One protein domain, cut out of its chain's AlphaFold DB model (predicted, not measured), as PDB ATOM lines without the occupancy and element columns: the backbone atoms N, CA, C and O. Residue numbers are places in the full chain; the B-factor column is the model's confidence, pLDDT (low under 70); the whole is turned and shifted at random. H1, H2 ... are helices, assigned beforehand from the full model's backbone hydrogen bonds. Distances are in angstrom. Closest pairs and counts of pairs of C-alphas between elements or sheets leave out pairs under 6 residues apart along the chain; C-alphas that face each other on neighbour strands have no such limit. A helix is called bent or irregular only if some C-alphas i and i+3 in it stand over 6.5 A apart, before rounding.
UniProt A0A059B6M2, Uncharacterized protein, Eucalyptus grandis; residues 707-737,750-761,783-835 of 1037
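Overview. This is residues 707 to 737, 750 to 761 and 783 to 835 of the 1037 residues of an uncharacterized protein of Eucalyptus grandis (UniProt A0A059B6M2). Long helix H1 makes the length of a three-helix bundle, with H6 side by side with it and short H2 packed on both near one end. Short helices H3, H4 and H5 form a second group, where H5 packs on H6. The 96 printed residues, all helix in class, hold H1 to H6 in chain order and no named strand; they are compact, radius of gyration of the C-alphas 13.6 A, spanning 45 by 28 by 18 A.

Along the chain. Find C-alpha 710 at (172.709, 161.567, 118.020); H1 runs 37.6 A to 735. H2 is 750 to 761, H3 784 to 791, H4 794 to 803, H5 805 to 811. H6, 816 to 833, runs 25.6 A to (172.981, 154.355, 116.535).

Arrangement. H6, the hub, touches H1 at C-alphas 826 and 721, 6.2 A, a shallow tilt of 27 degrees, opposite ways. H4 is irregular, C-alphas 795 and 798 7.5 A apart, with 4 of 6 O i to N i+4 pairs within hydrogen-bond range; the other helices have every pair.

Size, cuts and confidence. Cuts leave C-alpha gaps of 14.4 A, 737 to 750, and 22.5 A, 761 to 783. Residues 733 to 737 are under pLDDT 70.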
ATOM      1  N   GLU A 707     166.126 170.243 117.463       68.62
ATOM      2  CA  GLU A 707     166.841 169.175 116.775       68.62
ATOM      3  C   GLU A 707     167.212 168.060 117.769       68.62
ATOM      4  O   GLU A 707     167.792 168.315 118.832       68.62
ATOM      5  N   LEU A 708     166.848 166.816 117.448       80.69
ATOM      6  CA  LEU A 708     167.242 165.638 118.215       80.69
ATOM      7  C   LEU A 708     168.629 165.196 117.738       80.69
ATOM      8  O   LEU A 708     168.773 164.712 116.621       80.69
ATOM      9  N   LYS A 709     169.653 165.372 118.578       86.88
ATOM     10  CA  LYS A 709     171.025 164.983 118.235       86.88
ATOM     11  C   LYS A 709     171.280 163.510 118.529       86.88
ATOM     12  O   LYS A 709     170.672 162.930 119.430       86.88
ATOM     13  N   LEU A 710     172.249 162.939 117.813       87.19
ATOM     14  CA  LEU A 710     172.709 161.567 118.020       87.19
ATOM     15  C   LEU A 710     173.126 161.317 119.479       87.19
ATOM     16  O   LEU A 710     172.659 160.354 120.080       87.19
ATOM     17  N   ASP A 711     173.927 162.209 120.069       88.06
ATOM     18  CA  ASP A 711     174.436 162.059 121.441       88.06
ATOM     19  C   ASP A 711     173.314 162.034 122.487       88.06
ATOM     20  O   ASP A 711     173.327 161.208 123.397       88.06
ATOM     21  N   ASP A 712     172.304 162.897 122.333       88.38
ATOM     22  CA  ASP A 712     171.129 162.926 123.209       88.38
ATOM     23  C   ASP A 712     170.355 161.602 123.159       88.38
ATOM     24  O   ASP A 712     169.922 161.085 124.192       88.38
ATOM     25  N   LEU A 713     170.184 161.047 121.954       88.06
ATOM     26  CA  LEU A 713     169.450 159.805 121.739       88.06
ATOM     27  C   LEU A 713     170.246 158.589 122.237       88.06
ATOM     28  O   LEU A 713     169.690 157.726 122.917       88.06
ATOM     29  N   VAL A 714     171.555 158.545 121.977       89.25
ATOM     30  CA  VAL A 714     172.461 157.507 122.492       89.25
ATOM     31  C   VAL A 714     172.524 157.550 124.019       89.25
ATOM     32  O   VAL A 714     172.424 156.499 124.649       89.25
ATOM     33  N   GLN A 715     172.619 158.734 124.635       89.69
ATOM     34  CA  GLN A 715     172.620 158.874 126.094       89.69
ATOM     35  C   GLN A 715     171.277 158.457 126.707       89.69
ATOM     36  O   GLN A 715     171.269 157.742 127.711       89.69
ATOM     37  N   PHE A 716     170.149 158.840 126.093       90.06
ATOM     38  CA  PHE A 716     168.816 158.392 126.506       90.06
ATOM     39  C   PHE A 716     168.716 156.861 126.499       90.06
ATOM     40  O   PHE A 716     168.396 156.262 127.527       90.06
ATOM     41  N   TYR A 717     169.057 156.219 125.378       90.25
ATOM     42  CA  TYR A 717     168.989 154.763 125.257       90.25
ATOM     43  C   TYR A 717     170.023 154.035 126.136       90.25
ATOM     44  O   TYR A 717     169.728 152.950 126.631       90.25
ATOM     45  N   CYS A 718     171.203 154.612 126.393       87.31
ATOM     46  CA  CYS A 718     172.181 154.040 127.328       87.31
ATOM     47  C   CYS A 718     171.677 154.083 128.778       87.31
ATOM     48  O   CYS A 718     171.740 153.063 129.459       87.31
ATOM     49  N   ASN A 719     171.112 155.209 129.225       88.44
ATOM     50  CA  ASN A 719     170.492 155.304 130.551       88.44
ATOM     51  C   ASN A 719     169.314 154.320 130.679       88.44
ATOM     52  O   ASN A 719     169.160 153.652 131.700       88.44
ATOM     53  N   LEU A 720     168.505 154.205 129.619       88.19
ATOM     54  CA  LEU A 720     167.364 153.292 129.545       88.19
ATOM     55  C   LEU A 720     167.802 151.821 129.624       88.19
ATOM     56  O   LEU A 720     167.160 151.033 130.315       88.19
ATOM     57  N   LYS A 721     168.909 151.451 128.962       88.12
ATOM     58  CA  LYS A 721     169.510 150.110 129.048       88.12
ATOM     59  C   LYS A 721     169.863 149.765 130.494       88.12
ATOM     60  O   LYS A 721     169.467 148.710 130.979       88.12
ATOM     61  N   ASP A 722     170.581 150.655 131.175       84.56
ATOM     62  CA  ASP A 722     171.100 150.396 132.519       84.56
ATOM     63  C   ASP A 722     169.965 150.243 133.555       84.56
ATOM     64  O   ASP A 722     169.999 149.314 134.363       84.56
ATOM     65  N   GLU A 723     168.907 151.063 133.487       84.50
ATOM     66  CA  GLU A 723     167.738 150.902 134.372       84.50
ATOM     67  C   GLU A 723     166.885 149.668 134.024       84.50
ATOM     68  O   GLU A 723     166.413 148.974 134.927       84.50
ATOM     69  N   LEU A 724     166.735 149.300 132.744       85.06
ATOM     70  CA  LEU A 724     166.065 148.044 132.374       85.06
ATOM     71  C   LEU A 724     166.866 146.806 132.817       85.06
ATOM     72  O   LEU A 724     166.265 145.807 133.216       85.06
ATOM     73  N   CYS A 725     168.199 146.875 132.841       81.56
ATOM     74  CA  CYS A 725     169.035 145.849 133.470       81.56
ATOM     75  C   CYS A 725     168.781 145.759 134.989       81.56
ATOM     76  O   CYS A 725     168.699 144.653 135.522       81.56
ATOM     77  N   LEU A 726     168.574 146.882 135.690       82.00
ATOM     78  CA  LEU A 726     168.181 146.872 137.109       82.00
ATOM     79  C   LEU A 726     166.762 146.310 137.327       82.00
ATOM     80  O   LEU A 726     166.530 145.601 138.308       82.00
ATOM     81  N   VAL A 727     165.818 146.551 136.408       80.62
ATOM     82  CA  VAL A 727     164.489 145.901 136.401       80.62
ATOM     83  C   VAL A 727     164.624 144.383 136.206       80.62
ATOM     84  O   VAL A 727     164.017 143.621 136.958       80.62
ATOM     85  N   ALA A 728     165.465 143.926 135.272       81.19
ATOM     86  CA  ALA A 728     165.751 142.503 135.058       81.19
ATOM     87  C   ALA A 728     166.348 141.838 136.308       81.19
ATOM     88  O   ALA A 728     165.845 140.806 136.758       81.19
ATOM     89  N   CYS A 729     167.338 142.474 136.946       74.94
ATOM     90  CA  CYS A 729     167.867 142.009 138.226       74.94
ATOM     91  C   CYS A 729     166.785 141.937 139.317       74.94
ATOM     92  O   CYS A 729     166.827 141.020 140.136       74.94
ATOM     93  N   ARG A 730     165.807 142.857 139.356       77.00
ATOM     94  CA  ARG A 730     164.692 142.783 140.319       77.00
ATOM     95  C   ARG A 730     163.800 141.557 140.075       77.00
ATOM     96  O   ARG A 730     163.525 140.848 141.039       77.00
ATOM     97  N   HIS A 731     163.412 141.267 138.830       72.56
ATOM     98  CA  HIS A 731     162.595 140.082 138.496       72.56
ATOM     99  C   HIS A 731     163.307 138.761 138.827       72.56
ATOM    100  O   HIS A 731     162.733 137.910 139.507       72.56
ATOM    101  N   LEU A 732     164.574 138.614 138.420       72.88
ATOM    102  CA  LEU A 732     165.371 137.409 138.694       72.88
ATOM    103  C   LEU A 732     165.537 137.162 140.207       72.88
ATOM    104  O   LEU A 732     165.334 136.046 140.684       72.88
ATOM    105  N   ASN A 733     165.837 138.210 140.986       69.81
ATOM    106  CA  ASN A 733     165.997 138.091 142.440       69.81
ATOM    107  C   ASN A 733     164.672 137.847 143.189       69.81
ATOM    108  O   ASN A 733     164.695 137.252 144.263       69.81
ATOM    109  N   GLN A 734     163.523 138.278 142.654       67.00
ATOM    110  CA  GLN A 734     162.215 137.982 143.256       67.00
ATOM    111  C   GLN A 734     161.881 136.489 143.131       67.00
ATOM    112  O   GLN A 734     161.633 135.837 144.145       67.00
ATOM    113  N   LYS A 735     162.014 135.909 141.930       59.31
ATOM    114  CA  LYS A 735     161.819 134.461 141.717       59.31
ATOM    115  C   LYS A 735     162.803 133.584 142.496       59.31
ATOM    116  O   LYS A 735     162.457 132.465 142.856       59.31
ATOM    117  N   ALA A 736     164.005 134.081 142.797       56.66
ATOM    118  CA  ALA A 736     164.966 133.388 143.661       56.66
ATOM    119  C   ALA A 736     164.545 133.335 145.150       56.66
ATOM    120  O   ALA A 736     165.133 132.576 145.924       56.66
ATOM    121  N   HIS A 737     163.548 134.127 145.560       50.72
ATOM    122  CA  HIS A 737     163.046 134.198 146.935       50.72
ATOM    123  C   HIS A 737     161.615 133.675 147.131       50.72
ATOM    124  O   HIS A 737     161.256 133.377 148.272       50.72
ATOM    125  N   LYS A 750     160.658 129.749 133.477       65.94
ATOM    126  CA  LYS A 750     162.092 129.451 133.412       65.94
ATOM    127  C   LYS A 750     162.703 129.781 132.049       65.94
ATOM    128  O   LYS A 750     163.771 130.373 132.021       65.94
ATOM    129  N   ALA A 751     162.023 129.471 130.942       68.00
ATOM    130  CA  ALA A 751     162.505 129.839 129.609       68.00
ATOM    131  C   ALA A 751     162.661 131.364 129.450       68.00
ATOM    132  O   ALA A 751     163.659 131.818 128.902       68.00
ATOM    133  N   HIS A 752     161.725 132.157 129.986       63.31
ATOM    134  CA  HIS A 752     161.862 133.616 130.007       63.31
ATOM    135  C   HIS A 752     162.929 134.113 130.997       63.31
ATOM    136  O   HIS A 752     163.543 135.141 130.740       63.31
ATOM    137  N   ASP A 753     163.198 133.410 132.101       68.38
ATOM    138  CA  ASP A 753     164.305 133.763 133.007       68.38
ATOM    139  C   ASP A 753     165.677 133.476 132.377       68.38
ATOM    140  O   ASP A 753     166.601 134.273 132.520       68.38
ATOM    141  N   GLU A 754     165.793 132.376 131.630       72.75
ATOM    142  CA  GLU A 754     166.975 132.027 130.833       72.75
ATOM    143  C   GLU A 754     167.192 133.045 129.700       72.75
ATOM    144  O   GLU A 754     168.302 133.539 129.530       72.75
ATOM    145  N   GLU A 755     166.122 133.447 129.011       69.75
ATOM    146  CA  GLU A 755     166.114 134.497 127.982       69.75
ATOM    147  C   GLU A 755     166.470 135.892 128.542       69.75
ATOM    148  O   GLU A 755     167.216 136.646 127.914       69.75
ATOM    149  N   ILE A 756     165.991 136.242 129.745       70.50
ATOM    150  CA  ILE A 756     166.396 137.470 130.452       70.50
ATOM    151  C   ILE A 756     167.876 137.402 130.834       70.50
ATOM    152  O   ILE A 756     168.579 138.399 130.682       70.50
ATOM    153  N   GLN A 757     168.361 136.258 131.324       70.62
ATOM    154  CA  GLN A 757     169.759 136.093 131.721       70.62
ATOM    155  C   GLN A 757     170.706 136.140 130.511       70.62
ATOM    156  O   GLN A 757     171.771 136.750 130.605       70.62
ATOM    157  N   GLU A 758     170.318 135.553 129.377       73.38
ATOM    158  CA  GLU A 758     171.042 135.626 128.102       73.38
ATOM    159  C   GLU A 758     171.157 137.078 127.614       73.38
ATOM    160  O   GLU A 758     172.268 137.587 127.456       73.38
ATOM    161  N   LEU A 759     170.029 137.790 127.494       65.25
ATOM    162  CA  LEU A 759     170.004 139.200 127.083       65.25
ATOM    163  C   LEU A 759     170.725 140.122 128.073       65.25
ATOM    164  O   LEU A 759     171.357 141.096 127.668       65.25
ATOM    165  N   TYR A 760     170.654 139.832 129.374       65.94
ATOM    166  CA  TYR A 760     171.416 140.552 130.391       65.94
ATOM    167  C   TYR A 760     172.923 140.371 130.175       65.94
ATOM    168  O   TYR A 760     173.659 141.357 130.197       65.94
ATOM    169  N   ASN A 761     173.380 139.143 129.917       66.81
ATOM    170  CA  ASN A 761     174.788 138.852 129.644       66.81
ATOM    171  C   ASN A 761     175.263 139.546 128.350       66.81
ATOM    172  O   ASN A 761     176.316 140.184 128.359       66.81
ATOM    173  N   SER A 783     163.870 156.420 138.658       69.25
ATOM    174  CA  SER A 783     162.643 155.651 138.444       69.25
ATOM    175  C   SER A 783     162.182 155.694 136.979       69.25
ATOM    176  O   SER A 783     162.407 156.680 136.276       69.25
ATOM    177  N   ILE A 784     161.442 154.673 136.529       76.00
ATOM    178  CA  ILE A 784     160.863 154.631 135.170       76.00
ATOM    179  C   ILE A 784     160.023 155.889 134.868       76.00
ATOM    180  O   ILE A 784     160.046 156.379 133.741       76.00
ATOM    181  N   SER A 785     159.365 156.479 135.871       77.62
ATOM    182  CA  SER A 785     158.670 157.774 135.765       77.62
ATOM    183  C   SER A 785     159.539 158.900 135.195       77.62
ATOM    184  O   SER A 785     159.041 159.690 134.400       77.62
ATOM    185  N   THR A 786     160.835 158.946 135.511       83.25
ATOM    186  CA  THR A 786     161.765 159.944 134.963       83.25
ATOM    187  C   THR A 786     161.942 159.778 133.448       83.25
ATOM    188  O   THR A 786     162.020 160.769 132.725       83.25
ATOM    189  N   PHE A 787     161.923 158.545 132.928       83.00
ATOM    190  CA  PHE A 787     161.921 158.306 131.479       83.00
ATOM    191  C   PHE A 787     160.578 158.661 130.838       83.00
ATOM    192  O   PHE A 787     160.572 159.202 129.737       83.00
ATOM    193  N   LEU A 788     159.453 158.424 131.524       83.75
ATOM    194  CA  LEU A 788     158.130 158.853 131.049       83.75
ATOM    195  C   LEU A 788     158.033 160.388 130.947       83.75
ATOM    196  O   LEU A 788     157.470 160.903 129.982       83.75
ATOM    197  N   GLU A 789     158.625 161.123 131.891       85.00
ATOM    198  CA  GLU A 789     158.729 162.588 131.840       85.00
ATOM    199  C   GLU A 789     159.617 163.068 130.678       85.00
ATOM    200  O   GLU A 789     159.235 163.995 129.963       85.00
ATOM    201  N   VAL A 790     160.758 162.413 130.427       84.50
ATOM    202  CA  VAL A 790     161.651 162.740 129.296       84.50
ATOM    203  C   VAL A 790     160.998 162.433 127.941       84.50
ATOM    204  O   VAL A 790     161.077 163.258 127.032       84.50
ATOM    205  N   LEU A 791     160.304 161.297 127.812       84.50
ATOM    206  CA  LEU A 791     159.542 160.916 126.612       84.50
ATOM    207  C   LEU A 791     158.344 161.840 126.351       84.50
ATOM    208  O   LEU A 791     157.982 162.069 125.199       84.50
ATOM    209  N   SER A 792     157.774 162.430 127.408       82.69
ATOM    210  CA  SER A 792     156.746 163.478 127.308       82.69
ATOM    211  C   SER A 792     157.300 164.828 126.817       82.69
ATOM    212  O   SER A 792     156.532 165.763 126.588       82.69
ATOM    213  N   GLY A 793     158.623 164.964 126.669       83.50
ATOM    214  CA  GLY A 793     159.275 166.163 126.153       83.50
ATOM    215  C   GLY A 793     159.254 166.246 124.625       83.50
ATOM    216  O   GLY A 793     159.549 165.274 123.932       83.50
ATOM    217  N   GLU A 794     159.010 167.449 124.092       80.50
ATOM    218  CA  GLU A 794     158.936 167.758 122.647       80.50
ATOM    219  C   GLU A 794     160.074 167.128 121.819       80.50
ATOM    220  O   GLU A 794     159.843 166.611 120.728       80.50
ATOM    221  N   LYS A 795     161.292 167.117 122.379       82.19
ATOM    222  CA  LYS A 795     162.518 166.567 121.778       82.19
ATOM    223  C   LYS A 795     162.436 165.071 121.445       82.19
ATOM    224  O   LYS A 795     163.063 164.632 120.488       82.19
ATOM    225  N   PHE A 796     161.672 164.298 122.217       84.44
ATOM    226  CA  PHE A 796     161.523 162.850 122.044       84.44
ATOM    227  C   PHE A 796     160.164 162.449 121.451       84.44
ATOM    228  O   PHE A 796     159.959 161.266 121.190       84.44
ATOM    229  N   ARG A 797     159.264 163.403 121.142       84.88
ATOM    230  CA  ARG A 797     157.919 163.118 120.595       84.88
ATOM    231  C   ARG A 797     157.945 162.225 119.350       84.88
ATOM    232  O   ARG A 797     157.086 161.365 119.216       84.88
ATOM    233  N   ILE A 798     158.926 162.408 118.463       82.06
ATOM    234  CA  ILE A 798     159.101 161.589 117.247       82.06
ATOM    235  C   ILE A 798     159.429 160.127 117.608       82.06
ATOM    236  O   ILE A 798     158.850 159.203 117.046       82.06
ATOM    237  N   ILE A 799     160.311 159.919 118.590       86.31
ATOM    238  CA  ILE A 799     160.723 158.592 119.077       86.31
ATOM    239  C   ILE A 799     159.574 157.903 119.829       86.31
ATOM    240  O   ILE A 799     159.377 156.696 119.689       86.31
ATOM    241  N   GLU A 800     158.799 158.665 120.607       88.69
ATOM    242  CA  GLU A 800     157.655 158.146 121.361       88.69
ATOM    243  C   GLU A 800     156.466 157.795 120.458       88.69
ATOM    244  O   GLU A 800     155.869 156.737 120.640       88.69
ATOM    245  N   ALA A 801     156.150 158.623 119.456       85.38
ATOM    246  CA  ALA A 801     155.096 158.327 118.484       85.38
ATOM    247  C   ALA A 801     155.390 157.046 117.681       85.38
ATOM    248  O   ALA A 801     154.488 156.251 117.437       85.38
ATOM    249  N   GLU A 802     156.658 156.827 117.320       85.69
ATOM    250  CA  GLU A 802     157.093 155.657 116.556       85.69
ATOM    251  C   GLU A 802     157.192 154.377 117.408       85.69
ATOM    252  O   GLU A 802     156.635 153.342 117.045       85.69
ATOM    253  N   TYR A 803     157.900 154.412 118.544       86.88
ATOM    254  CA  TYR A 803     158.220 153.198 119.313       86.88
ATOM    255  C   TYR A 803     157.340 152.958 120.548       86.88
ATOM    256  O   TYR A 803     157.479 151.899 121.176       86.88
ATOM    257  N   ASN A 804     156.467 153.913 120.895       87.00
ATOM    258  CA  ASN A 804     155.537 153.880 122.031       87.00
ATOM    259  C   ASN A 804     156.216 153.398 123.328       87.00
ATOM    260  O   ASN A 804     155.809 152.421 123.975       87.00
ATOM    261  N   LEU A 805     157.347 154.032 123.654       88.12
ATOM    262  CA  LEU A 805     158.214 153.613 124.748       88.12
ATOM    263  C   LEU A 805     157.529 153.836 126.096       88.12
ATOM    264  O   LEU A 805     157.754 153.038 127.003       88.12
ATOM    265  N   SER A 806     156.651 154.835 126.227       87.44
ATOM    266  CA  SER A 806     155.910 155.101 127.467       87.44
ATOM    267  C   SER A 806     154.966 153.956 127.857       87.44
ATOM    268  O   SER A 806     154.938 153.545 129.023       87.44
ATOM    269  N   SER A 807     154.243 153.372 126.893       86.44
ATOM    270  CA  SER A 807     153.374 152.212 127.127       86.44
ATOM    271  C   SER A 807     154.190 150.965 127.468       86.44
ATOM    272  O   SER A 807     153.902 150.282 128.452       86.44
ATOM    273  N   ARG A 808     155.274 150.713 126.720       86.56
ATOM    274  CA  ARG A 808     156.174 149.568 126.944       86.56
ATOM    275  C   ARG A 808     156.864 149.654 128.310       86.56
ATOM    276  O   ARG A 808     156.881 148.681 129.057       86.56
ATOM    277  N   LEU A 809     157.347 150.833 128.700       86.81
ATOM    278  CA  LEU A 809     157.896 151.087 130.037       86.81
ATOM    279  C   LEU A 809     156.853 150.942 131.151       86.81
ATOM    280  O   LEU A 809     157.190 150.537 132.261       86.81
ATOM    281  N   SER A 810     155.578 151.201 130.858       84.25
ATOM    282  CA  SER A 810     154.487 151.012 131.816       84.25
ATOM    283  C   SER A 810     154.130 149.537 132.070       84.25
ATOM    284  O   SER A 810     153.412 149.264 133.041       84.25
ATOM    285  N   SER A 811     154.621 148.585 131.258       81.88
ATOM    286  CA  SER A 811     154.408 147.139 131.451       81.88
ATOM    287  C   SER A 811     155.619 146.368 132.000       81.88
ATOM    288  O   SER A 811     155.396 145.395 132.723       81.88
ATOM    289  N   VAL A 812     156.872 146.792 131.762       81.38
ATOM    290  CA  VAL A 812     158.080 146.003 132.134       81.38
ATOM    291  C   VAL A 812     158.228 145.663 133.626       81.38
ATOM    292  O   VAL A 812     158.855 144.661 133.964       81.38
ATOM    293  N   GLU A 813     157.644 146.442 134.543       75.88
ATOM    294  CA  GLU A 813     157.663 146.099 135.978       75.88
ATOM    295  C   GLU A 813     156.710 144.950 136.352       75.88
ATOM    296  O   GLU A 813     156.817 144.411 137.450       75.88
ATOM    297  N   ARG A 814     155.771 144.574 135.473       77.50
ATOM    298  CA  ARG A 814     154.761 143.528 135.735       77.50
ATOM    299  C   ARG A 814     154.826 142.350 134.769       77.50
ATOM    300  O   ARG A 814     154.324 141.285 135.103       77.50
ATOM    301  N   ASP A 815     155.409 142.544 133.590       78.88
ATOM    302  CA  ASP A 815     155.519 141.522 132.553       78.88
ATOM    303  C   ASP A 815     156.979 141.332 132.118       78.88
ATOM    304  O   ASP A 815     157.586 142.200 131.481       78.88
ATOM    305  N   SER A 816     157.522 140.151 132.425       74.88
ATOM    306  CA  SER A 816     158.855 139.715 132.003       74.88
ATOM    307  C   SER A 816     158.999 139.632 130.480       74.88
ATOM    308  O   SER A 816     160.094 139.857 129.969       74.88
ATOM    309  N   LYS A 817     157.917 139.368 129.732       81.88
ATOM    310  CA  LYS A 817     157.956 139.306 128.263       81.88
ATOM    311  C   LYS A 817     158.087 140.702 127.647       81.88
ATOM    312  O   LYS A 817     158.966 140.912 126.816       81.88
ATOM    313  N   SER A 818     157.300 141.675 128.115       84.19
ATOM    314  CA  SER A 818     157.471 143.098 127.771       84.19
ATOM    315  C   SER A 818     158.890 143.594 128.064       84.19
ATOM    316  O   SER A 818     159.451 144.354 127.278       84.19
ATOM    317  N   LEU A 819     159.485 143.157 129.182       83.94
ATOM    318  CA  LEU A 819     160.864 143.495 129.540       83.94
ATOM    319  C   LEU A 819     161.878 142.913 128.544       83.94
ATOM    320  O   LEU A 819     162.706 143.665 128.039       83.94
ATOM    321  N   VAL A 820     161.783 141.622 128.212       81.25
ATOM    322  CA  VAL A 820     162.599 140.963 127.168       81.25
ATOM    323  C   VAL A 820     162.501 141.698 125.826       81.25
ATOM    324  O   VAL A 820     163.515 142.009 125.198       81.25
ATOM    325  N   GLU A 821     161.282 142.021 125.391       83.69
ATOM    326  CA  GLU A 821     161.027 142.707 124.119       83.69
ATOM    327  C   GLU A 821     161.543 144.153 124.105       83.69
ATOM    328  O   GLU A 821     161.954 144.653 123.054       83.69
ATOM    329  N   LEU A 822     161.543 144.843 125.250       86.94
ATOM    330  CA  LEU A 822     162.117 146.183 125.361       86.94
ATOM    331  C   LEU A 822     163.650 146.149 125.478       86.94
ATOM    332  O   LEU A 822     164.305 146.971 124.843       86.94
ATOM    333  N   LEU A 823     164.229 145.181 126.197       84.31
ATOM    334  CA  LEU A 823     165.681 144.976 126.276       84.31
ATOM    335  C   LEU A 823     166.284 144.716 124.887       84.31
ATOM    336  O   LEU A 823     167.231 145.403 124.511       84.31
ATOM    337  N   ARG A 824     165.687 143.819 124.084       83.69
ATOM    338  CA  ARG A 824     166.099 143.581 122.682       83.69
ATOM    339  C   ARG A 824     166.015 144.841 121.820       83.69
ATOM    340  O   ARG A 824     166.936 145.135 121.065       83.69
ATOM    341  N   HIS A 825     164.936 145.612 121.952       86.75
ATOM    342  CA  HIS A 825     164.762 146.879 121.229       86.75
ATOM    343  C   HIS A 825     165.829 147.915 121.600       86.75
ATOM    344  O   HIS A 825     166.391 148.568 120.725       86.75
ATOM    345  N   VAL A 826     166.152 148.045 122.888       88.25
ATOM    346  CA  VAL A 826     167.201 148.955 123.370       88.25
ATOM    347  C   VAL A 826     168.594 148.482 122.934       88.25
ATOM    348  O   VAL A 826     169.391 149.316 122.505       88.25
ATOM    349  N   ALA A 827     168.870 147.172 122.961       84.44
ATOM    350  CA  ALA A 827     170.098 146.574 122.426       84.44
ATOM    351  C   ALA A 827     170.306 146.953 120.952       84.44
ATOM    352  O   ALA A 827     171.338 147.516 120.576       84.44
ATOM    353  N   LEU A 828     169.276 146.702 120.138       84.81
ATOM    354  CA  LEU A 828     169.254 146.972 118.707       84.81
ATOM    355  C   LEU A 828     169.478 148.449 118.396       84.81
ATOM    356  O   LEU A 828     170.374 148.782 117.621       84.81
ATOM    357  N   VAL A 829     168.667 149.334 118.981       88.62
ATOM    358  CA  VAL A 829     168.726 150.768 118.676       88.62
ATOM    359  C   VAL A 829     170.074 151.347 119.113       88.62
ATOM    360  O   VAL A 829     170.657 152.129 118.368       88.62
ATOM    361  N   LEU A 830     170.646 150.894 120.237       87.88
ATOM    362  CA  LEU A 830     172.012 151.264 120.620       87.88
ATOM    363  C   LEU A 830     173.082 150.747 119.655       87.88
ATOM    364  O   LEU A 830     174.035 151.483 119.399       87.88
ATOM    365  N   LYS A 831     172.962 149.519 119.131       85.75
ATOM    366  CA  LYS A 831     173.918 148.992 118.144       85.75
ATOM    367  C   LYS A 831     173.823 149.780 116.834       85.75
ATOM    368  O   LYS A 831     174.843 150.252 116.345       85.75
ATOM    369  N   ILE A 832     172.609 150.032 116.336       88.69
ATOM    370  CA  ILE A 832     172.358 150.815 115.113       88.69
ATOM    371  C   ILE A 832     172.856 152.261 115.240       88.69
ATOM    372  O   ILE A 832     173.575 152.736 114.362       88.69
ATOM    373  N   LEU A 833     172.539 152.966 116.330       89.81
ATOM    374  CA  LEU A 833     172.981 154.355 116.535       89.81
ATOM    375  C   LEU A 833     174.509 154.498 116.684       89.81
ATOM    376  O   LEU A 833     175.022 155.605 116.560       89.81
ATOM    377  N   LYS A 834     175.238 153.402 116.937       88.50
ATOM    378  CA  LYS A 834     176.703 153.385 117.099       88.50
ATOM    379  C   LYS A 834     177.470 152.869 115.877       88.50
ATOM    380  O   LYS A 834     178.695 152.869 115.910       88.50
ATOM    381  N   LEU A 835     176.786 152.456 114.807       84.50
ATOM    382  CA  LEU A 835     177.432 151.954 113.583       84.50
ATOM    383  C   LEU A 835     178.134 153.051 112.751       84.50
ATOM    384  O   LEU A 835     178.991 152.727 111.933       84.50
TER     385      LEU A 835